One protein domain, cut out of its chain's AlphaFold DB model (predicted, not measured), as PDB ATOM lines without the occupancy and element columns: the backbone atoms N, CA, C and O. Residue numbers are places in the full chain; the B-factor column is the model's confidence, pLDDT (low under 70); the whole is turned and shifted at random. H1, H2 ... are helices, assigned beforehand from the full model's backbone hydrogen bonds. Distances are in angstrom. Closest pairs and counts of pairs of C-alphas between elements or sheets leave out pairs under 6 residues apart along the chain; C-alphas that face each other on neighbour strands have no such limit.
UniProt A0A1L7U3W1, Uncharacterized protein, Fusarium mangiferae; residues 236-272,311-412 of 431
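This is residues 236 to 272 and 311 to 412 of the 431 residues of an uncharacterized protein of Fusarium mangiferae (UniProt A0A1L7U3W1). H3, H5 and H6 make a three-helix bundle; H4 packs beside H5, H2 packs on H4 with residues 251 to 255, and short H1 bridges H2 and H3. The 139 printed residues, all helix in class, hold H1 to H6 in chain order and no named strand. The whole is compact, radius of gyration of the C-alphas 15.2 A, spanning 48 by 33 by 22 A.

H1, residues 240 to 245, and H2, residues 251 to 262, form a hairpin; their closest C-alphas, Ala 244 and Leu 254, are 4.9 A apart. H3, residues 315 to 327, touches H6, residues 390 to 402, closest C-alphas Met 327 and Ser 393, 6.1 A. H4, residues 340 to 354, and H5, residues 360 to 375, form a hairpin tilted 14 degrees, closest C-alphas Ala 342 and Val 370, 5.3 A. In all six, every O i to N i+4 pair is within hydrogen-bond range.

H1 begins at C-alpha 240 (170.778, 192.935, 129.669); H6 ends at C-alpha 402 (168.142, 217.500, 120.853). H5 measures 22.4 A.

Residues 273 to 310 are cut out, a gap of 8.9 A between C-alphas 272 and 311. Links H3 to H4 and H5 to H6 are long. Residues 405 to 412, among others, have pLDDT under 70.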
ATOM      1  N   TYR A 236     163.872 198.254 121.166       50.44
ATOM      2  CA  TYR A 236     165.305 198.123 120.826       50.44
ATOM      3  C   TYR A 236     166.249 197.622 121.945       50.44
ATOM      4  O   TYR A 236     167.384 198.068 122.082       50.44
ATOM      5  N   ILE A 237     165.783 196.723 122.805       52.94
ATOM      6  CA  ILE A 237     166.549 196.192 123.925       52.94
ATOM      7  C   ILE A 237     167.219 194.900 123.453       52.94
ATOM      8  O   ILE A 237     166.582 193.853 123.367       52.94
ATOM      9  N   THR A 238     168.503 194.999 123.127       60.00
ATOM     10  CA  THR A 238     169.306 193.937 122.502       60.00
ATOM     11  C   THR A 238     169.997 193.031 123.522       60.00
ATOM     12  O   THR A 238     170.366 191.897 123.215       60.00
ATOM     13  N   GLY A 239     170.125 193.490 124.769       75.88
ATOM     14  CA  GLY A 239     170.745 192.713 125.834       75.88
ATOM     15  C   GLY A 239     170.435 193.217 127.245       75.88
ATOM     16  O   GLY A 239     169.727 194.211 127.430       75.88
ATOM     17  N   PRO A 240     170.979 192.546 128.275       85.19
ATOM     18  CA  PRO A 240     170.778 192.935 129.669       85.19
ATOM     19  C   PRO A 240     171.261 194.350 129.989       85.19
ATOM     20  O   PRO A 240     170.699 194.983 130.878       85.19
ATOM     21  N   LEU A 241     172.291 194.843 129.289       86.25
ATOM     22  CA  LEU A 241     172.802 196.202 129.471       86.25
ATOM     23  C   LEU A 241     171.721 197.239 129.136       86.25
ATOM     24  O   LEU A 241     171.445 198.112 129.955       86.25
ATOM     25  N   ASP A 242     171.035 197.075 128.004       81.88
ATOM     26  CA  ASP A 242     169.936 197.953 127.590       81.88
ATOM     27  C   ASP A 242     168.775 197.917 128.595       81.88
ATOM     28  O   ASP A 242     168.235 198.961 128.958       81.88
ATOM     29  N   VAL A 243     168.416 196.725 129.103       87.12
ATOM     30  CA  VAL A 243     167.397 196.578 130.164       87.12
ATOM     31  C   VAL A 243     167.830 197.335 131.414       87.12
ATOM     32  O   VAL A 243     167.054 198.101 131.981       87.12
ATOM     33  N   ALA A 244     169.074 197.138 131.845       91.75
ATOM     34  CA  ALA A 244     169.592 197.726 133.067       91.75
ATOM     35  C   ALA A 244     169.694 199.254 132.996       91.75
ATOM     36  O   ALA A 244     169.634 199.905 134.041       91.75
ATOM     37  N   LEU A 245     169.794 199.845 131.802       90.69
ATOM     38  CA  LEU A 245     169.800 201.297 131.609       90.69
ATOM     39  C   LEU A 245     168.408 201.937 131.742       90.69
ATOM     40  O   LEU A 245     168.329 203.100 132.139       90.69
ATOM     41  N   ARG A 246     167.318 201.180 131.557       89.31
ATOM     42  CA  ARG A 246     165.927 201.670 131.668       89.31
ATOM     43  C   ARG A 246     165.602 202.303 133.017       89.31
ATOM     44  O   ARG A 246     166.017 201.787 134.051       89.31
ATOM     45  N   SER A 247     164.813 203.371 133.038       90.56
ATOM     46  CA  SER A 247     164.550 204.188 134.237       90.56
ATOM     47  C   SER A 247     163.936 203.399 135.388       90.56
ATOM     48  O   SER A 247     164.273 203.639 136.545       90.56
ATOM     49  N   HIS A 248     163.067 202.433 135.082       90.44
ATOM     50  CA  HIS A 248     162.412 201.605 136.094       90.44
ATOM     51  C   HIS A 248     163.358 200.613 136.767       90.44
ATOM     52  O   HIS A 248     163.093 200.182 137.886       90.44
ATOM     53  N   CYS A 249     164.459 200.244 136.107       93.62
ATOM     54  CA  CYS A 249     165.427 199.310 136.661       93.62
ATOM     55  C   CYS A 249     166.361 200.015 137.659       93.62
ATOM     56  O   CYS A 249     166.913 201.077 137.346       93.62
ATOM     57  N   PRO A 250     166.608 199.422 138.838       95.00
ATOM     58  CA  PRO A 250     167.456 200.029 139.850       95.00
ATOM     59  C   PRO A 250     168.934 200.053 139.415       95.00
ATOM     60  O   PRO A 250     169.386 199.140 138.720       95.00
ATOM     61  N   PRO A 251     169.740 201.040 139.863       96.38
ATOM     62  CA  PRO A 251     171.148 201.157 139.464       96.38
ATOM     63  C   PRO A 251     172.003 199.921 139.774       96.38
ATOM     64  O   PRO A 251     172.916 199.602 139.021       96.38
ATOM     65  N   TYR A 252     171.691 199.174 140.839       95.38
ATOM     66  CA  TYR A 252     172.452 197.967 141.180       95.38
ATOM     67  C   TYR A 252     172.317 196.854 140.130       95.38
ATOM     68  O   TYR A 252     173.202 196.007 140.042       95.38
ATOM     69  N   LEU A 253     171.237 196.828 139.334       95.31
ATOM     70  CA  LEU A 253     171.098 195.853 138.249       95.31
ATOM     71  C   LEU A 253     172.165 196.091 137.176       95.31
ATOM     72  O   LEU A 253     172.774 195.139 136.698       95.31
ATOM     73  N   LEU A 254     172.436 197.358 136.852       94.81
ATOM     74  CA  LEU A 254     173.508 197.731 135.933       94.81
ATOM     75  C   LEU A 254     174.867 197.276 136.459       94.81
ATOM     76  O   LEU A 254     175.644 196.680 135.723       94.81
ATOM     77  N   GLU A 255     175.124 197.482 137.748       94.31
ATOM     78  CA  GLU A 255     176.359 197.008 138.367       94.31
ATOM     79  C   GLU A 255     176.503 195.477 138.268       94.31
ATOM     80  O   GLU A 255     177.586 194.977 137.972       94.31
ATOM     81  N   LEU A 256     175.420 194.714 138.464       94.12
ATOM     82  CA  LEU A 256     175.432 193.256 138.287       94.12
ATOM     83  C   LEU A 256     175.779 192.856 136.848       94.12
ATOM     84  O   LEU A 256     176.621 191.982 136.654       94.12
ATOM     85  N   VAL A 257     175.187 193.524 135.854       92.00
ATOM     86  CA  VAL A 257     175.501 193.288 134.439       92.00
ATOM     87  C   VAL A 257     176.981 193.571 134.168       92.00
ATOM     88  O   VAL A 257     177.680 192.714 133.634       92.00
ATOM     89  N   LEU A 258     177.502 194.724 134.593       91.56
ATOM     90  CA  LEU A 258     178.904 195.098 134.366       91.56
ATOM     91  C   LEU A 258     179.895 194.182 135.097       91.56
ATOM     92  O   LEU A 258     180.976 193.906 134.577       91.56
ATOM     93  N   ARG A 259     179.525 193.632 136.260       91.12
ATOM     94  CA  ARG A 259     180.319 192.594 136.937       91.12
ATOM     95  C   ARG A 259     180.450 191.327 136.097       91.12
ATOM     96  O   ARG A 259     181.518 190.716 136.120       91.12
ATOM     97  N   ASP A 260     179.414 190.929 135.359       89.44
ATOM     98  CA  ASP A 260     179.501 189.779 134.456       89.44
ATOM     99  C   ASP A 260     180.487 190.026 133.301       89.44
ATOM    100  O   ASP A 260     181.250 189.114 132.969       89.44
ATOM    101  N   TYR A 261     180.552 191.251 132.764       87.12
ATOM    102  CA  TYR A 261     181.583 191.653 131.795       87.12
ATOM    103  C   TYR A 261     182.986 191.659 132.423       87.12
ATOM    104  O   TYR A 261     183.907 191.032 131.896       87.12
ATOM    105  N   ALA A 262     183.151 192.283 133.592       87.56
ATOM    106  CA  ALA A 262     184.442 192.382 134.278       87.56
ATOM    107  C   ALA A 262     185.025 191.003 134.645       87.56
ATOM    108  O   ALA A 262     186.212 190.748 134.451       87.56
ATOM    109  N   ARG A 263     184.186 190.062 135.106       87.56
ATOM    110  CA  ARG A 263     184.586 188.665 135.383       87.56
ATOM    111  C   ARG A 263     185.141 187.936 134.165       87.56
ATOM    112  O   ARG A 263     185.853 186.946 134.318       87.56
ATOM    113  N   ARG A 264     184.793 188.396 132.966       85.12
ATOM    114  CA  ARG A 264     185.204 187.812 131.686       85.12
ATOM    115  C   ARG A 264     186.342 188.584 131.031       85.12
ATOM    116  O   ARG A 264     186.680 188.277 129.894       85.12
ATOM    117  N   LEU A 265     186.966 189.493 131.788       83.12
ATOM    118  CA  LEU A 265     188.132 190.280 131.387       83.12
ATOM    119  C   LEU A 265     187.854 191.156 130.162       83.12
ATOM    120  O   LEU A 265     188.725 191.346 129.319       83.12
ATOM    121  N   VAL A 266     186.625 191.663 130.064       79.25
ATOM    122  CA  VAL A 266     186.254 192.622 129.028       79.25
ATOM    123  C   VAL A 266     186.822 193.987 129.397       79.25
ATOM    124  O   VAL A 266     186.483 194.531 130.449       79.25
ATOM    125  N   ASP A 267     187.677 194.522 128.528       75.38
ATOM    126  CA  ASP A 267     188.119 195.911 128.579       75.38
ATOM    127  C   ASP A 267     187.209 196.762 127.691       75.38
ATOM    128  O   ASP A 267     187.108 196.528 126.488       75.38
ATOM    129  N   PHE A 268     186.534 197.747 128.286       75.81
ATOM    130  CA  PHE A 268     185.642 198.634 127.547       75.81
ATOM    131  C   PHE A 268     186.379 199.689 126.711       75.81
ATOM    132  O   PHE A 268     185.760 200.327 125.862       75.81
ATOM    133  N   GLU A 269     187.687 199.868 126.900       70.94
ATOM    134  CA  GLU A 269     188.487 200.823 126.125       70.94
ATOM    135  C   GLU A 269     188.930 200.263 124.757       70.94
ATOM    136  O   GLU A 269     189.368 201.029 123.896       70.94
ATOM    137  N   VAL A 270     188.802 198.949 124.527       66.12
ATOM    138  CA  VAL A 270     189.360 198.257 123.355       66.12
ATOM    139  C   VAL A 270     188.274 197.543 122.563       66.12
ATOM    140  O   VAL A 270     187.668 196.604 123.056       66.12
ATOM    141  N   THR A 271     188.071 197.911 121.299       64.31
ATOM    142  CA  THR A 271     187.214 197.142 120.382       64.31
ATOM    143  C   THR A 271     187.897 195.834 119.986       64.31
ATOM    144  O   THR A 271     189.065 195.846 119.597       64.31
ATOM    145  N   TYR A 272     187.171 194.713 120.027       61.28
ATOM    146  CA  TYR A 272     187.712 193.409 119.646       61.28
ATOM    147  C   TYR A 272     186.992 192.861 118.410       61.28
ATOM    148  O   TYR A 272     185.811 192.525 118.464       61.28
ATOM    149  N   LYS A 311     181.950 197.819 122.006       57.03
ATOM    150  CA  LYS A 311     181.444 198.670 123.073       57.03
ATOM    151  C   LYS A 311     180.075 199.220 122.653       57.03
ATOM    152  O   LYS A 311     179.986 200.153 121.864       57.03
ATOM    153  N   LEU A 312     179.008 198.621 123.173       54.66
ATOM    154  CA  LEU A 312     177.623 199.003 122.891       54.66
ATOM    155  C   LEU A 312     177.085 199.904 124.007       54.66
ATOM    156  O   LEU A 312     176.277 199.473 124.825       54.66
ATOM    157  N   THR A 313     177.503 201.169 124.039       60.47
ATOM    158  CA  THR A 313     176.634 202.195 124.631       60.47
ATOM    159  C   THR A 313     175.788 202.754 123.497       60.47
ATOM    160  O   THR A 313     176.107 203.797 122.930       60.47
ATOM    161  N   ASN A 314     174.730 202.043 123.095       71.69
ATOM    162  CA  ASN A 314     173.825 202.579 122.081       71.69
ATOM    163  C   ASN A 314     173.002 203.715 122.718       71.69
ATOM    164  O   ASN A 314     171.982 203.509 123.386       71.69
ATOM    165  N   VAL A 315     173.517 204.939 122.573       77.88
ATOM    166  CA  VAL A 315     172.946 206.151 123.173       77.88
ATOM    167  C   VAL A 315     171.529 206.384 122.658       77.88
ATOM    168  O   VAL A 315     170.657 206.736 123.449       77.88
ATOM    169  N   LEU A 316     171.259 206.117 121.376       75.62
ATOM    170  CA  LEU A 316     169.921 206.275 120.811       75.62
ATOM    171  C   LEU A 316     168.927 205.277 121.424       75.62
ATOM    172  O   LEU A 316     167.842 205.680 121.837       75.62
ATOM    173  N   HIS A 317     169.300 204.000 121.556       75.44
ATOM    174  CA  HIS A 317     168.465 202.997 122.231       75.44
ATOM    175  C   HIS A 317     168.200 203.376 123.686       75.44
ATOM    176  O   HIS A 317     167.087 203.200 124.187       75.44
ATOM    177  N   THR A 318     169.203 203.946 124.354       82.31
ATOM    178  CA  THR A 318     169.054 204.455 125.717       82.31
ATOM    179  C   THR A 318     168.044 205.601 125.756       82.31
ATOM    180  O   THR A 318     167.107 205.556 126.552       82.31
ATOM    181  N   VAL A 319     168.161 206.586 124.858       84.81
ATOM    182  CA  VAL A 319     167.219 207.713 124.733       84.81
ATOM    183  C   VAL A 319     165.798 207.229 124.450       84.81
ATOM    184  O   VAL A 319     164.861 207.649 125.130       84.81
ATOM    185  N   TRP A 320     165.632 206.299 123.511       81.75
ATOM    186  CA  TRP A 320     164.340 205.689 123.207       81.75
ATOM    187  C   TRP A 320     163.759 204.943 124.411       81.75
ATOM    188  O   TRP A 320     162.578 205.074 124.727       81.75
ATOM    189  N   GLY A 321     164.591 204.197 125.137       81.88
ATOM    190  CA  GLY A 321     164.174 203.503 126.347       81.88
ATOM    191  C   GLY A 321     163.671 204.451 127.434       81.88
ATOM    192  O   GLY A 321     162.607 204.213 128.005       81.88
ATOM    193  N   LEU A 322     164.396 205.549 127.669       88.81
ATOM    194  CA  LEU A 322     164.003 206.601 128.609       88.81
ATOM    195  C   LEU A 322     162.698 207.283 128.177       88.81
ATOM    196  O   LEU A 322     161.813 207.487 129.006       88.81
ATOM    197  N   PHE A 323     162.551 207.584 126.885       87.44
ATOM    198  CA  PHE A 323     161.320 208.137 126.323       87.44
ATOM    199  C   PHE A 323     160.115 207.228 126.601       87.44
ATOM    200  O   PHE A 323     159.102 207.690 127.130       87.44
ATOM    201  N   LEU A 324     160.242 205.928 126.317       83.75
ATOM    202  CA  LEU A 324     159.185 204.955 126.588       83.75
ATOM    203  C   LEU A 324     158.834 204.895 128.080       83.75
ATOM    204  O   LEU A 324     157.657 204.882 128.423       83.75
ATOM    205  N   ASP A 325     159.820 204.901 128.979       86.44
ATOM    206  CA  ASP A 325     159.551 204.868 130.426       86.44
ATOM    207  C   ASP A 325     158.771 206.103 130.914       86.44
ATOM    208  O   ASP A 325     157.944 205.999 131.822       86.44
ATOM    209  N   LEU A 326     159.010 207.269 130.305       88.44
ATOM    210  CA  LEU A 326     158.362 208.527 130.679       88.44
ATOM    211  C   LEU A 326     156.965 208.710 130.074       88.44
ATOM    212  O   LEU A 326     156.126 209.359 130.710       88.44
ATOM    213  N   MET A 327     156.729 208.182 128.865       85.44
ATOM    214  CA  MET A 327     155.574 208.551 128.029       85.44
ATOM    215  C   MET A 327     154.653 207.375 127.665       85.44
ATOM    216  O   MET A 327     153.455 207.589 127.489       85.44
ATOM    217  N   ASP A 328     155.158 206.137 127.590       81.75
ATOM    218  CA  ASP A 328     154.372 204.976 127.143       81.75
ATOM    219  C   ASP A 328     153.336 204.563 128.202       81.75
ATOM    220  O   ASP A 328     153.656 203.958 129.234       81.75
ATOM    221  N   SER A 329     152.069 204.872 127.930       78.81
ATOM    222  CA  SER A 329     150.940 204.539 128.804       78.81
ATOM    223  C   SER A 329     150.618 203.039 128.854       78.81
ATOM    224  O   SER A 329     149.928 202.609 129.777       78.81
ATOM    225  N   SER A 330     151.151 202.226 127.932       76.06
ATOM    226  CA  SER A 330     150.989 200.764 127.951       76.06
ATOM    227  C   SER A 330     151.833 200.071 129.030       76.06
ATOM    228  O   SER A 330     151.616 198.897 129.334       76.06
ATOM    229  N   THR A 331     152.794 200.786 129.624       81.00
ATOM    230  CA  THR A 331     153.664 200.268 130.689       81.00
ATOM    231  C   THR A 331     153.141 200.639 132.074       81.00
ATOM    232  O   THR A 331     152.518 201.685 132.265       81.00
ATOM    233  N   ALA A 332     153.408 199.799 133.075       84.31
ATOM    234  CA  ALA A 332     152.860 199.988 134.420       84.31
ATOM    235  C   ALA A 332     153.727 200.897 135.307       84.31
ATOM    236  O   ALA A 332     153.221 201.501 136.252       84.31
ATOM    237  N   TRP A 333     155.025 201.009 135.020       88.81
ATOM    238  CA  TRP A 333     155.916 201.873 135.787       88.81
ATOM    239  C   TRP A 333     155.666 203.360 135.501       88.81
ATOM    240  O   TRP A 333     155.482 203.757 134.354       88.81
ATOM    241  N   ALA A 334     155.702 204.194 136.536       88.38
ATOM    242  CA  ALA A 334     155.710 205.651 136.432       88.38
ATOM    243  C   ALA A 334     156.591 206.223 137.542       88.38
ATOM    244  O   ALA A 334     156.763 205.567 138.577       88.38
ATOM    245  N   GLU A 335     157.123 207.431 137.349       90.12
ATOM    246  CA  GLU A 335     157.873 208.128 138.398       90.12
ATOM    247  C   GLU A 335     156.967 208.407 139.617       90.12
ATOM    248  O   GLU A 335     155.793 208.742 139.484       90.12
ATOM    249  N   GLU A 336     157.513 208.264 140.818       89.00
ATOM    250  CA  GLU A 336     156.881 208.599 142.095       89.00
ATOM    251  C   GLU A 336     156.941 210.104 142.351       89.00
ATOM    252  O   GLU A 336     156.039 210.691 142.948       89.00
ATOM    253  N   TYR A 337     157.992 210.742 141.844       89.06
ATOM    254  CA  TYR A 337     158.119 212.183 141.765       89.06
ATOM    255  C   TYR A 337     158.736 212.567 140.426       89.06
ATOM    256  O   TYR A 337     159.539 211.838 139.847       89.06
ATOM    257  N   ARG A 338     158.386 213.757 139.944       86.56
ATOM    258  CA  ARG A 338     158.961 214.304 138.717       86.56
ATOM    259  C   ARG A 338     160.484 214.400 138.835       86.56
ATOM    260  O   ARG A 338     160.975 215.127 139.699       86.56
ATOM    261  N   GLY A 339     161.202 213.747 137.923       89.38
ATOM    262  CA  GLY A 339     162.664 213.774 137.865       89.38
ATOM    263  C   GLY A 339     163.340 212.544 138.469       89.38
ATOM    264  O   GLY A 339     164.560 212.429 138.367       89.38
ATOM    265  N   GLU A 340     162.584 211.599 139.031       93.00
ATOM    266  CA  GLU A 340     163.137 210.337 139.527       93.00
ATOM    267  C   GLU A 340     163.886 209.567 138.437       93.00
ATOM    268  O   GLU A 340     164.978 209.060 138.694       93.00
ATOM    269  N   ALA A 341     163.348 209.514 137.213       92.56
ATOM    270  CA  ALA A 341     164.015 208.845 136.099       92.56
ATOM    271  C   ALA A 341     165.394 209.467 135.824       92.56
ATOM    272  O   ALA A 341     166.375 208.753 135.610       92.56
ATOM    273  N   ALA A 342     165.490 210.799 135.899       94.31
ATOM    274  CA  ALA A 342     166.740 211.526 135.698       94.31
ATOM    275  C   ALA A 342     167.749 211.252 136.824       94.31
ATOM    276  O   ALA A 342     168.938 211.088 136.558       94.31
ATOM    277  N   ASP A 343     167.291 211.172 138.075       95.50
ATOM    278  CA  ASP A 343     168.148 210.891 139.228       95.50
ATOM    279  C   ASP A 343     168.644 209.440 139.248       95.50
ATOM    280  O   ASP A 343     169.808 209.182 139.568       95.50
ATOM    281  N   VAL A 344     167.793 208.486 138.860       95.38
ATOM    282  CA  VAL A 344     168.187 207.086 138.663       95.38
ATOM    283  C   VAL A 344     169.204 206.975 137.530       95.38
ATOM    284  O   VAL A 344     170.235 206.321 137.701       95.38
ATOM    285  N   PHE A 345     168.957 207.630 136.395       95.62
ATOM    286  CA  PHE A 345     169.856 207.575 135.247       95.62
ATOM    287  C   PHE A 345     171.203 208.262 135.526       95.62
ATOM    288  O   PHE A 345     172.249 207.724 135.177       95.62
ATOM    289  N   ALA A 346     171.215 209.375 136.268       96.44
ATOM    290  CA  ALA A 346     172.450 210.024 136.711       96.44
ATOM    291  C   ALA A 346     173.350 209.080 137.530       96.44
ATOM    292  O   ALA A 346     174.550 209.007 137.272       96.44
ATOM    293  N   LYS A 347     172.771 208.296 138.452       97.12
ATOM    294  CA  LYS A 347     173.514 207.270 139.209       97.12
ATOM    295  C   LYS A 347     174.056 206.159 138.312       97.12
ATOM    296  O   LYS A 347     175.128 205.625 138.566       97.12
ATOM    297  N   LYS A 348     173.332 205.796 137.251       96.00
ATOM    298  CA  LYS A 348     173.812 204.802 136.278       96.00
ATOM    299  C   LYS A 348     175.013 205.311 135.491       96.00
ATOM    300  O   LYS A 348     175.943 204.543 135.288       96.00
ATOM    301  N   ILE A 349     175.035 206.591 135.121       94.88
ATOM    302  CA  ILE A 349     176.206 207.219 134.486       94.88
ATOM    303  C   ILE A 349     177.428 207.145 135.409       94.88
ATOM    304  O   ILE A 349     178.517 206.818 134.948       94.88
ATOM    305  N   GLU A 350     177.255 207.392 136.713       96.06
ATOM    306  CA  GLU A 350     178.340 207.242 137.696       96.06
ATOM    307  C   GLU A 350     178.894 205.809 137.710       96.06
ATOM    308  O   GLU A 350     180.103 205.629 137.584       96.06
ATOM    309  N   ILE A 351     178.024 204.794 137.741       95.31
ATOM    310  CA  ILE A 351     178.428 203.380 137.669       95.31
ATOM    311  C   ILE A 351     179.162 203.074 136.354       95.31
ATOM    312  O   ILE A 351     180.207 202.426 136.361       95.31
ATOM    313  N   LEU A 352     178.655 203.540 135.210       92.56
ATOM    314  CA  LEU A 352     179.311 203.313 133.917       92.56
ATOM    315  C   LEU A 352     180.715 203.936 133.872       92.56
ATOM    316  O   LEU A 352     181.637 203.322 133.336       92.56
ATOM    317  N   ASN A 353     180.895 205.118 134.466       91.38
ATOM    318  CA  ASN A 353     182.201 205.762 134.600       91.38
ATOM    319  C   ASN A 353     183.148 204.970 135.515       91.38
ATOM    320  O   ASN A 353     184.325 204.821 135.188       91.38
ATOM    321  N   GLU A 354     182.657 204.441 136.640       92.81
ATOM    322  CA  GLU A 354     183.456 203.615 137.559       92.81
ATOM    323  C   GLU A 354     184.025 202.371 136.866       92.81
ATOM    324  O   GLU A 354     185.194 202.029 137.059       92.81
ATOM    325  N   TYR A 355     183.224 201.732 136.012       89.88
ATOM    326  CA  TYR A 355     183.633 200.582 135.200       89.88
ATOM    327  C   TYR A 355     184.354 200.979 133.900       89.88
ATOM    328  O   TYR A 355     184.682 200.101 133.105       89.88
ATOM    329  N   ARG A 356     184.614 202.278 133.683       87.25
ATOM    330  CA  ARG A 356     185.248 202.839 132.473       87.25
ATOM    331  C   ARG A 356     184.559 202.429 131.173       87.25
ATOM    332  O   ARG A 356     185.191 202.280 130.133       87.25
ATOM    333  N   VAL A 357     183.243 202.259 131.234       84.56
ATOM    334  CA  VAL A 357     182.435 201.913 130.066       84.56
ATOM    335  C   VAL A 357     182.350 203.102 129.121       84.56
ATOM    336  O   VAL A 357     182.403 202.907 127.917       84.56
ATOM    337  N   LEU A 358     182.250 204.331 129.639       83.56
ATOM    338  CA  LEU A 358     182.030 205.541 128.840       83.56
ATOM    339  C   LEU A 358     183.339 206.220 128.447       83.56
ATOM    340  O   LEU A 358     184.265 206.340 129.246       83.56
ATOM    341  N   ASN A 359     183.386 206.718 127.213       82.50
ATOM    342  CA  ASN A 359     184.354 207.727 126.808       82.50
ATOM    343  C   ASN A 359     183.808 209.130 127.141       82.50
ATOM    344  O   ASN A 359     182.642 209.301 127.503       82.50
ATOM    345  N   GLN A 360     184.648 210.156 126.992       82.69
ATOM    346  CA  GLN A 360     184.266 211.525 127.351       82.69
ATOM    347  C   GLN A 360     183.070 212.055 126.542       82.69
ATOM    348  O   GLN A 360     182.279 212.842 127.065       82.69
ATOM    349  N   LEU A 361     182.942 211.649 125.274       82.19
ATOM    350  CA  LEU A 361     181.861 212.081 124.392       82.19
ATOM    351  C   LEU A 361     180.528 211.453 124.814       82.19
ATOM    352  O   LEU A 361     179.548 212.171 124.995       82.19
ATOM    353  N   GLU A 362     180.505 210.138 125.033       82.44
ATOM    354  CA  GLU A 362     179.337 209.407 125.531       82.44
ATOM    355  C   GLU A 362     178.903 209.934 126.896       82.44
ATOM    356  O   GLU A 362     177.724 210.206 127.096       82.44
ATOM    357  N   GLU A 363     179.842 210.162 127.819       87.12
ATOM    358  CA  GLU A 363     179.524 210.750 129.119       87.12
ATOM    359  C   GLU A 363     178.836 212.115 128.962       87.12
ATOM    360  O   GLU A 363     177.817 212.376 129.606       87.12
ATOM    361  N   ASN A 364     179.356 212.980 128.087       87.12
ATOM    362  CA  ASN A 364     178.764 214.290 127.830       87.12
ATOM    363  C   ASN A 364     177.352 214.174 127.236       87.12
ATOM    364  O   ASN A 364     176.455 214.888 127.688       87.12
ATOM    365  N   MET A 365     177.136 213.251 126.292       87.62
ATOM    366  CA  MET A 365     175.814 212.966 125.718       87.62
ATOM    367  C   MET A 365     174.829 212.491 126.791       87.62
ATOM    368  O   MET A 365     173.749 213.065 126.944       87.62
ATOM    369  N   LEU A 366     175.212 211.499 127.602       90.50
ATOM    370  CA  LEU A 366     174.354 210.960 128.661       90.50
ATOM    371  C   LEU A 366     174.031 212.008 129.735       90.50
ATOM    372  O   LEU A 366     172.893 212.100 130.200       90.50
ATOM    373  N   ARG A 367     174.997 212.858 130.104       92.44
ATOM    374  CA  ARG A 367     174.759 213.984 131.021       92.44
ATOM    375  C   ARG A 367     173.855 215.052 130.406       92.44
ATOM    376  O   ARG A 367     173.033 215.616 131.129       92.44
ATOM    377  N   GLY A 368     173.975 215.309 129.104       91.50
ATOM    378  CA  GLY A 368     173.069 216.178 128.353       91.50
ATOM    379  C   GLY A 368     171.624 215.683 128.419       91.50
ATOM    380  O   GLY A 368     170.722 216.460 128.726       91.50
ATOM    381  N   ILE A 369     171.413 214.375 128.250       91.94
ATOM    382  CA  ILE A 369     170.094 213.736 128.373       91.94
ATOM    383  C   ILE A 369     169.515 213.930 129.782       91.94
ATOM    384  O   ILE A 369     168.370 214.359 129.924       91.94
ATOM    385  N   VAL A 370     170.307 213.708 130.840       94.25
ATOM    386  CA  VAL A 370     169.869 213.963 132.230       94.25
ATOM    387  C   VAL A 370     169.449 215.422 132.426       94.25
ATOM    388  O   VAL A 370     168.448 215.700 133.087       94.25
ATOM    389  N   GLN A 371     170.205 216.372 131.867       92.81
ATOM    390  CA  GLN A 371     169.849 217.789 131.940       92.81
ATOM    391  C   GLN A 371     168.533 218.067 131.212       92.81
ATOM    392  O   GLN A 371     167.664 218.720 131.787       92.81
ATOM    393  N   ALA A 372     168.348 217.530 130.002       91.81
ATOM    394  CA  ALA A 372     167.099 217.658 129.258       91.81
ATOM    395  C   ALA A 372     165.910 217.136 130.077       91.81
ATOM    396  O   ALA A 372     164.959 217.883 130.299       91.81
ATOM    397  N   MET A 373     166.012 215.929 130.647       92.25
ATOM    398  CA  MET A 373     164.969 215.351 131.506       92.25
ATOM    399  C   MET A 373     164.613 216.250 132.700       92.25
ATOM    400  O   MET A 373     163.446 216.362 133.065       92.25
ATOM    401  N   ARG A 374     165.605 216.918 133.306       90.25
ATOM    402  CA  ARG A 374     165.396 217.829 134.444       90.25
ATOM    403  C   ARG A 374     164.752 219.158 134.049       90.25
ATOM    404  O   ARG A 374     163.985 219.710 134.835       90.25
ATOM    405  N   PHE A 375     165.072 219.688 132.869       86.94
ATOM    406  CA  PHE A 375     164.551 220.974 132.392       86.94
ATOM    407  C   PHE A 375     163.224 220.858 131.640       86.94
ATOM    408  O   PHE A 375     162.492 221.844 131.541       86.94
ATOM    409  N   MET A 376     162.896 219.672 131.128       85.69
ATOM    410  CA  MET A 376     161.646 219.394 130.431       85.69
ATOM    411  C   MET A 376     160.440 219.754 131.303       85.69
ATOM    412  O   MET A 376     160.190 219.146 132.345       85.69
ATOM    413  N   THR A 377     159.649 220.728 130.844       79.50
ATOM    414  CA  THR A 377     158.381 221.121 131.478       79.50
ATOM    415  C   THR A 377     157.204 220.256 131.035       79.50
ATOM    416  O   THR A 377     156.153 220.301 131.677       79.50
ATOM    417  N   THR A 378     157.398 219.446 129.993       80.31
ATOM    418  CA  THR A 378     156.421 218.510 129.433       80.31
ATOM    419  C   THR A 378     155.851 217.579 130.507       80.31
ATOM    420  O   THR A 378     156.620 217.060 131.323       80.31
ATOM    421  N   PRO A 379     154.527 217.373 130.541       79.81
ATOM    422  CA  PRO A 379     153.920 216.386 131.416       79.81
ATOM    423  C   PRO A 379     154.404 214.960 131.101       79.81
ATOM    424  O   PRO A 379     154.366 214.526 129.953       79.81
ATOM    425  N   THR A 380     154.840 214.231 132.126       82.56
ATOM    426  CA  THR A 380     155.143 212.788 132.074       82.56
ATOM    427  C   THR A 380     154.001 211.988 132.697       82.56
ATOM    428  O   THR A 380     153.110 212.566 133.338       82.56
ATOM    429  N   LYS A 381     154.057 210.651 132.603       83.25
ATOM    430  CA  LYS A 381     153.127 209.735 133.294       83.25
ATOM    431  C   LYS A 381     152.925 210.048 134.781       83.25
ATOM    432  O   LYS A 381     151.838 209.836 135.300       83.25
ATOM    433  N   ALA A 382     153.947 210.572 135.458       78.12
ATOM    434  CA  ALA A 382     153.881 210.919 136.878       78.12
ATOM    435  C   ALA A 382     153.087 212.201 137.171       78.12
ATOM    436  O   ALA A 382     152.577 212.391 138.272       78.12
ATOM    437  N   SER A 383     152.997 213.105 136.193       72.31
ATOM    438  CA  SER A 383     152.340 214.412 136.335       72.31
ATOM    439  C   SER A 383     150.983 214.507 135.632       72.31
ATOM    440  O   SER A 383     150.232 215.453 135.874       72.31
ATOM    441  N   CYS A 384     150.661 213.541 134.771       71.00
ATOM    442  CA  CYS A 384     149.383 213.459 134.076       71.00
ATOM    443  C   CYS A 384     148.369 212.644 134.885       71.00
ATOM    444  O   CYS A 384     148.585 211.473 135.170       71.00
ATOM    445  N   ASN A 385     147.196 213.222 135.155       60.94
ATOM    446  CA  ASN A 385     146.046 212.493 135.720       60.94
ATOM    447  C   ASN A 385     145.290 211.646 134.662       60.94
ATOM    448  O   ASN A 385     144.163 211.220 134.907       60.94
ATOM    449  N   GLY A 386     145.869 211.447 133.473       64.44
ATOM    450  CA  GLY A 386     145.268 210.783 132.311       64.44
ATOM    451  C   GLY A 386     146.330 210.347 131.293       64.44
ATOM    452  O   GLY A 386     147.517 210.339 131.610       64.44
ATOM    453  N   VAL A 387     145.913 209.982 130.076       68.25
ATOM    454  CA  VAL A 387     146.837 209.583 128.998       68.25
ATOM    455  C   VAL A 387     147.677 210.785 128.562       68.25
ATOM    456  O   VAL A 387     147.158 211.889 128.394       68.25
ATOM    457  N   VAL A 388     148.981 210.568 128.416       74.94
ATOM    458  CA  VAL A 388     149.925 211.564 127.901       74.94
ATOM    459  C   VAL A 388     149.572 211.873 126.446       74.94
ATOM    460  O   VAL A 388     149.362 210.951 125.665       74.94
ATOM    461  N   SER A 389     149.462 213.153 126.083       79.88
ATOM    462  CA  SER A 389     149.071 213.525 124.719       79.88
ATOM    463  C   SER A 389     150.208 213.297 123.719       79.88
ATOM    464  O   SER A 389     151.379 213.436 124.074       79.88
ATOM    465  N   ASP A 390     149.882 213.045 122.449       80.62
ATOM    466  CA  ASP A 390     150.889 212.902 121.383       80.62
ATOM    467  C   ASP A 390     151.793 214.132 121.269       80.62
ATOM    468  O   ASP A 390     152.994 214.015 121.033       80.62
ATOM    469  N   SER A 391     151.240 215.327 121.507       82.75
ATOM    470  CA  SER A 391     152.018 216.568 121.513       82.75
ATOM    471  C   SER A 391     153.031 216.614 122.657       82.75
ATOM    472  O   SER A 391     154.112 217.178 122.482       82.75
ATOM    473  N   ASP A 392     152.696 216.059 123.822       83.94
ATOM    474  CA  ASP A 392     153.625 215.964 124.944       83.94
ATOM    475  C   ASP A 392     154.696 214.909 124.652       83.94
ATOM    476  O   ASP A 392     155.884 215.184 124.820       83.94
ATOM    477  N   SER A 393     154.306 213.747 124.121       82.50
ATOM    478  CA  SER A 393     155.233 212.710 123.646       82.50
ATOM    479  C   SER A 393     156.239 213.272 122.643       82.50
ATOM    480  O   SER A 393     157.444 213.151 122.851       82.50
ATOM    481  N   GLN A 394     155.777 213.996 121.626       84.19
ATOM    482  CA  GLN A 394     156.656 214.623 120.644       84.19
ATOM    483  C   GLN A 394     157.632 215.621 121.287       84.19
ATOM    484  O   GLN A 394     158.830 215.552 121.034       84.19
ATOM    485  N   ARG A 395     157.163 216.506 122.177       85.00
ATOM    486  CA  ARG A 395     158.040 217.469 122.873       85.00
ATOM    487  C   ARG A 395     159.074 216.794 123.770       85.00
ATOM    488  O   ARG A 395     160.183 217.301 123.913       85.00
ATOM    489  N   CYS A 396     158.701 215.693 124.423       87.06
ATOM    490  CA  CYS A 396     159.623 214.894 125.226       87.06
ATOM    491  C   CYS A 396     160.705 214.276 124.334       87.06
ATOM    492  O   CYS A 396     161.890 214.444 124.614       87.06
ATOM    493  N   TRP A 397     160.304 213.646 123.228       87.75
ATOM    494  CA  TRP A 397     161.234 213.086 122.250       87.75
ATOM    495  C   TRP A 397     162.189 214.147 121.691       87.75
ATOM    496  O   TRP A 397     163.400 213.972 121.772       87.75
ATOM    497  N   GLU A 398     161.668 215.282 121.218       85.81
ATOM    498  CA  GLU A 398     162.469 216.390 120.688       85.81
ATOM    499  C   GLU A 398     163.486 216.909 121.710       85.81
ATOM    500  O   GLU A 398     164.630 217.181 121.351       85.81
ATOM    501  N   ALA A 399     163.104 217.023 122.985       88.50
ATOM    502  CA  ALA A 399     164.001 217.482 124.041       88.50
ATOM    503  C   ALA A 399     165.125 216.476 124.342       88.50
ATOM    504  O   ALA A 399     166.278 216.883 124.494       88.50
ATOM    505  N   LEU A 400     164.809 215.178 124.406       88.00
ATOM    506  CA  LEU A 400     165.805 214.126 124.631       88.00
ATOM    507  C   LEU A 400     166.732 213.957 123.420       88.00
ATOM    508  O   LEU A 400     167.946 213.868 123.584       88.00
ATOM    509  N   TYR A 401     166.173 213.966 122.211       84.31
ATOM    510  CA  TYR A 401     166.924 213.833 120.967       84.31
ATOM    511  C   TYR A 401     167.815 215.064 120.721       84.31
ATOM    512  O   TYR A 401     169.002 214.937 120.439       84.31
ATOM    513  N   SER A 402     167.320 216.281 120.965       84.25
ATOM    514  CA  SER A 402     168.142 217.500 120.853       84.25
ATOM    515  C   SER A 402     169.329 217.533 121.820       84.25
ATOM    516  O   SER A 402     170.275 218.282 121.589       84.25
ATOM    517  N   ALA A 403     169.310 216.738 122.894       84.62
ATOM    518  CA  ALA A 403     170.448 216.620 123.800       84.62
ATOM    519  C   ALA A 403     171.634 215.856 123.179       84.62
ATOM    520  O   ALA A 403     172.765 216.036 123.636       84.62
ATOM    521  N   ILE A 404     171.392 215.039 122.144       80.81
ATOM    522  CA  ILE A 404     172.418 214.241 121.456       80.81
ATOM    523  C   ILE A 404     172.859 214.843 120.106       80.81
ATOM    524  O   ILE A 404     174.022 214.694 119.739       80.81
ATOM    525  N   ILE A 405     172.003 215.619 119.422       66.88
ATOM    526  CA  ILE A 405     172.301 216.261 118.116       66.88
ATOM    527  C   ILE A 405     173.597 217.098 118.080       66.88
ATOM    528  O   ILE A 405     174.313 217.025 117.078       66.88
ATOM    529  N   PRO A 406     173.980 217.884 119.114       61.09
ATOM    530  CA  PRO A 406     175.217 218.672 119.074       61.09
ATOM    531  C   PRO A 406     176.483 217.837 118.827       61.09
ATOM    532  O   PRO A 406     177.529 218.397 118.498       61.09
ATOM    533  N   PHE A 407     176.387 216.516 118.984       56.34
ATOM    534  CA  PHE A 407     177.479 215.561 118.881       56.34
ATOM    535  C   PHE A 407     177.447 214.723 117.586       56.34
ATOM    536  O   PHE A 407     178.423 214.030 117.312       56.34
ATOM    537  N   GLU A 408     176.406 214.837 116.744       55.06
ATOM    538  CA  GLU A 408     176.279 214.122 115.451       55.06
ATOM    539  C   GLU A 408     177.310 214.572 114.392       55.06
ATOM    540  O   GLU A 408     177.563 213.868 113.422       55.06
ATOM    541  N   THR A 409     177.932 215.744 114.563       49.53
ATOM    542  CA  THR A 409     178.829 216.353 113.555       49.53
ATOM    543  C   THR A 409     180.295 215.907 113.640       49.53
ATOM    544  O   THR A 409     181.137 216.429 112.909       49.53
ATOM    545  N   ILE A 410     180.629 214.952 114.515       49.81
ATOM    546  CA  ILE A 410     182.000 214.452 114.682       49.81
ATOM    547  C   ILE A 410     182.184 213.226 113.773       49.81
ATOM    548  O   ILE A 410     181.759 212.126 114.111       49.81
ATOM    549  N   GLU A 411     182.831 213.429 112.620       39.56
ATOM    550  CA  GLU A 411     183.071 212.462 111.522       39.56
ATOM    551  C   GLU A 411     183.792 211.141 111.910       39.56
ATOM    552  O   GLU A 411     184.054 210.305 111.044       39.56
ATOM    553  N   GLU A 412     184.120 210.906 113.185       38.50
ATOM    554  CA  GLU A 412     185.015 209.824 113.627       38.50
ATOM    555  C   GLU A 412     184.333 208.569 114.200       38.50
ATOM    556  O   GLU A 412     185.025 207.690 114.712       38.50
TER     557      GLU A 412